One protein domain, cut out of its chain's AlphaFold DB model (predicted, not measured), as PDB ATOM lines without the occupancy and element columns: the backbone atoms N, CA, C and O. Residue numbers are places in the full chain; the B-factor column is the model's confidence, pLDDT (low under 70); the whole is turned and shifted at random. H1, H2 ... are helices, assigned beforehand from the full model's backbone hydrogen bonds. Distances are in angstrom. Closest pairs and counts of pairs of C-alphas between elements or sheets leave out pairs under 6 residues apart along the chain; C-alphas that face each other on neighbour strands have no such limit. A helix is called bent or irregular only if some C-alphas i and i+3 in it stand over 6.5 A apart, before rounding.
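AT A GLANCE: This is residues 15 to 67 of the 106 residues of the protein "Putative multiple-sugar transport system permease YteP" of Paenibacillus sp. P1XP2 (UniProt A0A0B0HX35). One long helix, H1, makes the long axis as a bent arm, and beyond its residue 47 the backbone folds back into a small head holding the short helix H2. Residues 15 to 41 stick out free of the head. The printed part has 53 residues, with H1 then H2, all helix, and is extended, with a radius of gyration of the C-alphas of 17.6 A and spans of 50 by 22 by 13 A.

IN THESE COORDINATES: By its hydrogen bonds H1, residues 16 to 47, was assigned as one helix, but it is bent: C-alphas 24 and 27 are 6.9 A apart. Arm H1a, residues 16 to 24, begins at C-alpha 16 (64.108, -43.022, 0.610) and is 12.7 A long. Arm H1b, residues 27 to 47, is 32.8 A long. H2, residues 56 to 62, is 10.2 A long and ends at C-alpha 62 (22.736, -42.714, 23.694).

HOW THE PARTS SIT: H1a and H1b stand at a steep tilt of 57 degrees. H1b and H2 are close but not clearly touching; their closest C-alphas, of Ile 45 and Val 60, are 6.6 A apart. They run the same way at a steep tilt of 45 degrees. H1a and H2 are apart. In H1a and H2 every O i to N i+4 pair is within hydrogen-bond range; in H1b 7 of 17 are, beside 13 of 18 O i to N i+3 pairs.

THE WHOLE: The C-alphas farthest apart, of Arg 15 and Ser 53, are 52.2 A apart. The printed part has no cut, the link from H1 to H2 is short, and no printed residue is under 70 in pLDDT.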
ATOM      1  N   ARG A  15      65.514 -41.426   5.010       81.44
ATOM      2  CA  ARG A  15      66.047 -41.867   3.715       81.44
ATOM      3  C   ARG A  15      64.908 -42.441   2.879       81.44
ATOM      4  O   ARG A  15      63.914 -42.924   3.406       81.44
ATOM      5  N   LYS A  16      65.076 -42.429   1.554       78.69
ATOM      6  CA  LYS A  16      64.108 -43.022   0.610       78.69
ATOM      7  C   LYS A  16      63.790 -44.489   0.939       78.69
ATOM      8  O   LYS A  16      62.642 -44.893   0.853       78.69
ATOM      9  N   GLN A  17      64.791 -45.220   1.431       77.44
ATOM     10  CA  GLN A  17      64.654 -46.603   1.896       77.44
ATOM     11  C   GLN A  17      63.652 -46.742   3.056       77.44
ATOM     12  O   GLN A  17      62.872 -47.686   3.076       77.44
ATOM     13  N   ASP A  18      63.610 -45.780   3.984       83.81
ATOM     14  CA  ASP A  18      62.670 -45.809   5.114       83.81
ATOM     15  C   ASP A  18      61.231 -45.556   4.636       83.81
ATOM     16  O   ASP A  18      60.283 -46.154   5.145       83.81
ATOM     17  N   ALA A  19      61.064 -44.699   3.622       84.81
ATOM     18  CA  ALA A  19      59.766 -44.421   3.012       84.81
ATOM     19  C   ALA A  19      59.222 -45.631   2.230       84.81
ATOM     20  O   ALA A  19      58.038 -45.935   2.338       84.81
ATOM     21  N   GLU A  20      60.081 -46.349   1.499       87.06
ATOM     22  CA  GLU A  20      59.717 -47.575   0.772       87.06
ATOM     23  C   GLU A  20      59.275 -48.695   1.728       87.06
ATOM     24  O   GLU A  20      58.222 -49.304   1.529       87.06
ATOM     25  N   LEU A  21      60.022 -48.912   2.817       88.44
ATOM     26  CA  LEU A  21      59.647 -49.871   3.863       88.44
ATOM     27  C   LEU A  21      58.337 -49.477   4.562       88.44
ATOM     28  O   LEU A  21      57.494 -50.332   4.834       88.44
ATOM     29  N   THR A  22      58.129 -48.180   4.812       89.31
ATOM     30  CA  THR A  22      56.886 -47.675   5.418       89.31
ATOM     31  C   THR A  22      55.687 -47.879   4.493       89.31
ATOM     32  O   THR A  22      54.619 -48.262   4.963       89.31
ATOM     33  N   LEU A  23      55.851 -47.676   3.181       93.44
ATOM     34  CA  LEU A  23      54.795 -47.891   2.188       93.44
ATOM     35  C   LEU A  23      54.347 -49.361   2.148       93.44
ATOM     36  O   LEU A  23      53.152 -49.635   2.067       93.44
ATOM     37  N   LEU A  24      55.294 -50.297   2.254       92.69
ATOM     38  CA  LEU A  24      55.009 -51.735   2.330       92.69
ATOM     39  C   LEU A  24      54.284 -52.124   3.626       92.69
ATOM     40  O   LEU A  24      53.391 -52.968   3.595       92.69
ATOM     41  N   ALA A  25      54.627 -51.499   4.755       93.69
ATOM     42  CA  ALA A  25      53.967 -51.745   6.040       93.69
ATOM     43  C   ALA A  25      52.591 -51.058   6.166       93.69
ATOM     44  O   ALA A  25      51.771 -51.437   7.008       93.69
ATOM     45  N   LEU A  26      52.327 -50.043   5.341       94.88
ATOM     46  CA  LEU A  26      51.125 -49.213   5.361       94.88
ATOM     47  C   LEU A  26      49.812 -50.016   5.240       94.88
ATOM     48  O   LEU A  26      48.956 -49.841   6.111       94.88
ATOM     49  N   PRO A  27      49.620 -50.923   4.255       94.50
ATOM     50  CA  PRO A  27      48.378 -51.692   4.138       94.50
ATOM     51  C   PRO A  27      48.112 -52.580   5.361       94.50
ATOM     52  O   PRO A  27      46.993 -52.597   5.873       94.50
ATOM     53  N   THR A  28      49.138 -53.258   5.884       95.56
ATOM     54  CA  THR A  28      49.019 -54.074   7.103       95.56
ATOM     55  C   THR A  28      48.684 -53.213   8.317       95.56
ATOM     56  O   THR A  28      47.832 -53.579   9.123       95.56
ATOM     57  N   THR A  29      49.305 -52.037   8.426       95.88
ATOM     58  CA  THR A  29      49.047 -51.092   9.518       95.88
ATOM     59  C   THR A  29      47.611 -50.574   9.474       95.88
ATOM     60  O   THR A  29      46.933 -50.574  10.500       95.88
ATOM     61  N   ILE A  30      47.113 -50.189   8.293       96.81
ATOM     62  CA  ILE A  30      45.717 -49.764   8.113       96.81
ATOM     63  C   ILE A  30      44.770 -50.887   8.526       96.81
ATOM     64  O   ILE A  30      43.839 -50.651   9.293       96.81
ATOM     65  N   TRP A  31      45.019 -52.110   8.054       96.69
ATOM     66  CA  TRP A  31      44.193 -53.261   8.399       96.69
ATOM     67  C   TRP A  31      44.148 -53.482   9.917       96.69
ATOM     68  O   TRP A  31      43.070 -53.600  10.496       96.69
ATOM     69  N   TYR A  32      45.297 -53.433  10.591       96.69
ATOM     70  CA  TYR A  32      45.373 -53.605  12.041       96.69
ATOM     71  C   TYR A  32      44.646 -52.481  12.800       96.69
ATOM     72  O   TYR A  32      43.951 -52.731  13.785       96.69
ATOM     73  N   ILE A  33      44.733 -51.234  12.330       96.69
ATOM     74  CA  ILE A  33      43.989 -50.115  12.925       96.69
ATOM     75  C   ILE A  33      42.478 -50.335  12.793       96.69
ATOM     76  O   ILE A  33      41.747 -50.175  13.770       96.69
ATOM     77  N   LEU A  34      42.007 -50.732  11.612       96.62
ATOM     78  CA  LEU A  34      40.580 -50.895  11.340       96.62
ATOM     79  C   LEU A  34      39.971 -52.119  12.028       96.62
ATOM     80  O   LEU A  34      38.835 -52.046  12.486       96.62
ATOM     81  N   PHE A  35      40.702 -53.229  12.111       95.06
ATOM     82  CA  PHE A  35      40.145 -54.499  12.581       95.06
ATOM     83  C   PHE A  35      40.610 -54.913  13.973       95.06
ATOM     84  O   PHE A  35      39.901 -55.665  14.633       95.06
ATOM     85  N   CYS A  36      41.752 -54.426  14.459       94.00
ATOM     86  CA  CYS A  36      42.237 -54.756  15.800       94.00
ATOM     87  C   CYS A  36      42.035 -53.595  16.777       94.00
ATOM     88  O   CYS A  36      41.527 -53.822  17.869       94.00
ATOM     89  N   PHE A  37      42.363 -52.353  16.394       94.62
ATOM     90  CA  PHE A  37      42.215 -51.197  17.294       94.62
ATOM     91  C   PHE A  37      40.801 -50.614  17.314       94.62
ATOM     92  O   PHE A  37      40.301 -50.287  18.389       94.62
ATOM     93  N   LEU A  38      40.134 -50.494  16.163       93.88
ATOM     94  CA  LEU A  38      38.784 -49.926  16.108       93.88
ATOM     95  C   LEU A  38      37.785 -50.693  17.001       93.88
ATOM     96  O   LEU A  38      37.045 -50.044  17.745       93.88
ATOM     97  N   PRO A  39      37.760 -52.042  17.032       92.31
ATOM     98  CA  PRO A  39      36.830 -52.757  17.907       92.31
ATOM     99  C   PRO A  39      37.100 -52.544  19.400       92.31
ATOM    100  O   PRO A  39      36.178 -52.671  20.204       92.31
ATOM    101  N   MET A  40      38.321 -52.159  19.793       93.00
ATOM    102  CA  MET A  40      38.645 -51.882  21.197       93.00
ATOM    103  C   MET A  40      37.880 -50.676  21.756       93.00
ATOM    104  O   MET A  40      37.654 -50.616  22.963       93.00
ATOM    105  N   PHE A  41      37.388 -49.756  20.915       90.31
ATOM    106  CA  PHE A  41      36.465 -48.706  21.371       90.31
ATOM    107  C   PHE A  41      35.180 -49.283  21.993       90.31
ATOM    108  O   PHE A  41      34.555 -48.641  22.839       90.31
ATOM    109  N   GLY A  42      34.815 -50.521  21.643       88.00
ATOM    110  CA  GLY A  42      33.700 -51.254  22.236       88.00
ATOM    111  C   GLY A  42      33.860 -51.559  23.728       88.00
ATOM    112  O   GLY A  42      32.860 -51.809  24.391       88.00
ATOM    113  N   ILE A  43      35.065 -51.467  24.306       91.12
ATOM    114  CA  ILE A  43      35.290 -51.694  25.748       91.12
ATOM    115  C   ILE A  43      34.468 -50.711  26.604       91.12
ATOM    116  O   ILE A  43      34.025 -51.054  27.700       91.12
ATOM    117  N   ILE A  44      34.174 -49.515  26.078       90.56
ATOM    118  CA  ILE A  44      33.337 -48.504  26.744       90.56
ATOM    119  C   ILE A  44      31.933 -49.047  27.065       90.56
ATOM    120  O   ILE A  44      31.321 -48.625  28.044       90.56
ATOM    121  N   ILE A  45      31.429 -50.014  26.290       90.19
ATOM    122  CA  ILE A  45      30.105 -50.622  26.481       90.19
ATOM    123  C   ILE A  45      29.983 -51.267  27.863       90.19
ATOM    124  O   ILE A  45      28.921 -51.178  28.475       90.19
ATOM    125  N   ALA A  46      31.072 -51.824  28.404       91.19
ATOM    126  CA  ALA A  46      31.080 -52.407  29.746       91.19
ATOM    127  C   ALA A  46      30.739 -51.385  30.849       91.19
ATOM    128  O   ALA A  46      30.256 -51.768  31.912       91.19
ATOM    129  N   PHE A  47      30.923 -50.086  30.593       92.00
ATOM    130  CA  PHE A  47      30.623 -48.997  31.529       92.00
ATOM    131  C   PHE A  47      29.279 -48.313  31.264       92.00
ATOM    132  O   PHE A  47      28.924 -47.357  31.959       92.00
ATOM    133  N   LYS A  48      28.516 -48.769  30.266       90.81
ATOM    134  CA  LYS A  48      27.216 -48.199  29.890       90.81
ATOM    135  C   LYS A  48      26.104 -49.220  30.121       90.81
ATOM    136  O   LYS A  48      26.319 -50.428  30.073       90.81
ATOM    137  N   ASN A  49      24.891 -48.734  30.365       89.38
ATOM    138  CA  ASN A  49      23.690 -49.571  30.410       89.38
ATOM    139  C   ASN A  49      23.219 -49.841  28.977       89.38
ATOM    140  O   ASN A  49      22.234 -49.269  28.510       89.38
ATOM    141  N   PHE A  50      23.983 -50.662  28.260       85.94
ATOM    142  CA  PHE A  50      23.741 -50.956  26.856       85.94
ATOM    143  C   PHE A  50      22.532 -51.880  26.686       85.94
ATOM    144  O   PHE A  50      22.460 -52.950  27.288       85.94
ATOM    145  N   ARG A  51      21.580 -51.470  25.844       81.75
ATOM    146  CA  ARG A  51      20.437 -52.290  25.427       81.75
ATOM    147  C   ARG A  51      20.479 -52.455  23.914       81.75
ATOM    148  O   ARG A  51      20.752 -51.501  23.192       81.75
ATOM    149  N   ILE A  52      20.197 -53.662  23.431       79.00
ATOM    150  CA  ILE A  52      20.188 -53.964  21.997       79.00
ATOM    151  C   ILE A  52      18.850 -53.485  21.422       79.00
ATOM    152  O   ILE A  52      17.893 -54.248  21.339       79.00
ATOM    153  N   SER A  53      18.759 -52.197  21.086       75.25
ATOM    154  CA  SER A  53      17.558 -51.599  20.493       75.25
ATOM    155  C   SER A  53      17.934 -50.722  19.297       75.25
ATOM    156  O   SER A  53      18.182 -49.529  19.440       75.25
ATOM    157  N   GLY A  54      18.018 -51.300  18.097       77.19
ATOM    158  CA  GLY A  54      18.374 -50.579  16.864       77.19
ATOM    159  C   GLY A  54      19.877 -50.585  16.542       77.19
ATOM    160  O   GLY A  54      20.569 -51.565  16.799       77.19
ATOM    161  N   GLY A  55      20.397 -49.505  15.943       81.69
ATOM    162  CA  GLY A  55      21.778 -49.444  15.433       81.69
ATOM    163  C   GLY A  55      22.859 -49.409  16.524       81.69
ATOM    164  O   GLY A  55      22.724 -48.687  17.511       81.69
ATOM    165  N   PHE A  56      23.961 -50.146  16.330       80.56
ATOM    166  CA  PHE A  56      25.053 -50.284  17.311       80.56
ATOM    167  C   PHE A  56      25.617 -48.931  17.775       80.56
ATOM    168  O   PHE A  56      25.580 -48.629  18.965       80.56
ATOM    169  N   LEU A  57      26.055 -48.075  16.843       81.19
ATOM    170  CA  LEU A  57      26.659 -46.774  17.168       81.19
ATOM    171  C   LEU A  57      25.693 -45.841  17.913       81.19
ATOM    172  O   LEU A  57      26.081 -45.208  18.892       81.19
ATOM    173  N   SER A  58      24.421 -45.807  17.501       79.06
ATOM    174  CA  SER A  58      23.389 -45.005  18.172       79.06
ATOM    175  C   SER A  58      23.171 -45.466  19.615       79.06
ATOM    176  O   SER A  58      23.107 -44.643  20.527       79.06
ATOM    177  N   ASN A  59      23.140 -46.780  19.852       81.81
ATOM    178  CA  ASN A  59      22.982 -47.327  21.196       81.81
ATOM    179  C   ASN A  59      24.201 -47.060  22.077       81.81
ATOM    180  O   ASN A  59      24.038 -46.675  23.234       81.81
ATOM    181  N   VAL A  60      25.419 -47.209  21.550       82.25
ATOM    182  CA  VAL A  60      26.638 -46.923  22.322       82.25
ATOM    183  C   VAL A  60      26.690 -45.454  22.731       82.25
ATOM    184  O   VAL A  60      27.082 -45.168  23.858       82.25
ATOM    185  N   ILE A  61      26.258 -44.521  21.877       82.19
ATOM    186  CA  ILE A  61      26.275 -43.083  22.185       82.19
ATOM    187  C   ILE A  61      25.159 -42.715  23.177       82.19
ATOM    188  O   ILE A  61      25.458 -42.138  24.223       82.19
ATOM    189  N   ASN A  62      23.913 -43.122  22.913       84.06
ATOM    190  CA  ASN A  62      22.736 -42.714  23.694       84.06
ATOM    191  C   ASN A  62      22.552 -43.466  25.023       84.06
ATOM    192  O   ASN A  62      21.809 -43.000  25.886       84.06
ATOM    193  N   SER A  63      23.200 -44.621  25.216       85.44
ATOM    194  CA  SER A  63      23.048 -45.388  26.462       85.44
ATOM    195  C   SER A  63      23.533 -44.582  27.679       85.44
ATOM    196  O   SER A  63      24.577 -43.927  27.598       85.44
ATOM    197  N   PRO A  64      22.842 -44.648  28.832       88.31
ATOM    198  CA  PRO A  64      23.288 -43.959  30.035       88.31
ATOM    199  C   PRO A  64      24.546 -44.617  30.614       88.31
ATOM    200  O   PRO A  64      24.765 -45.827  30.480       88.31
ATOM    201  N   TRP A  65      25.383 -43.813  31.270       89.69
ATOM    202  CA  TRP A  65      26.596 -44.294  31.929       89.69
ATOM    203  C   TRP A  65      26.238 -45.086  33.193       89.69
ATOM    204  O   TRP A  65      25.525 -44.594  34.065       89.69
ATOM    205  N   ALA A  66      26.719 -46.324  33.286       89.50
ATOM    206  CA  ALA A  66      26.463 -47.247  34.391       89.50
ATOM    207  C   ALA A  66      27.658 -47.376  35.352       89.50
ATOM    208  O   ALA A  66      27.502 -47.906  36.454       89.50
ATOM    209  N   GLY A  67      28.842 -46.893  34.956       90.19
ATOM    210  CA  GLY A  67      30.065 -47.010  35.746       90.19
ATOM    211  C   GLY A  67      30.434 -48.475  35.976       90.19
ATOM    212  O   GLY A  67      30.512 -49.249  35.028       90.19
TER     213      GLY A  67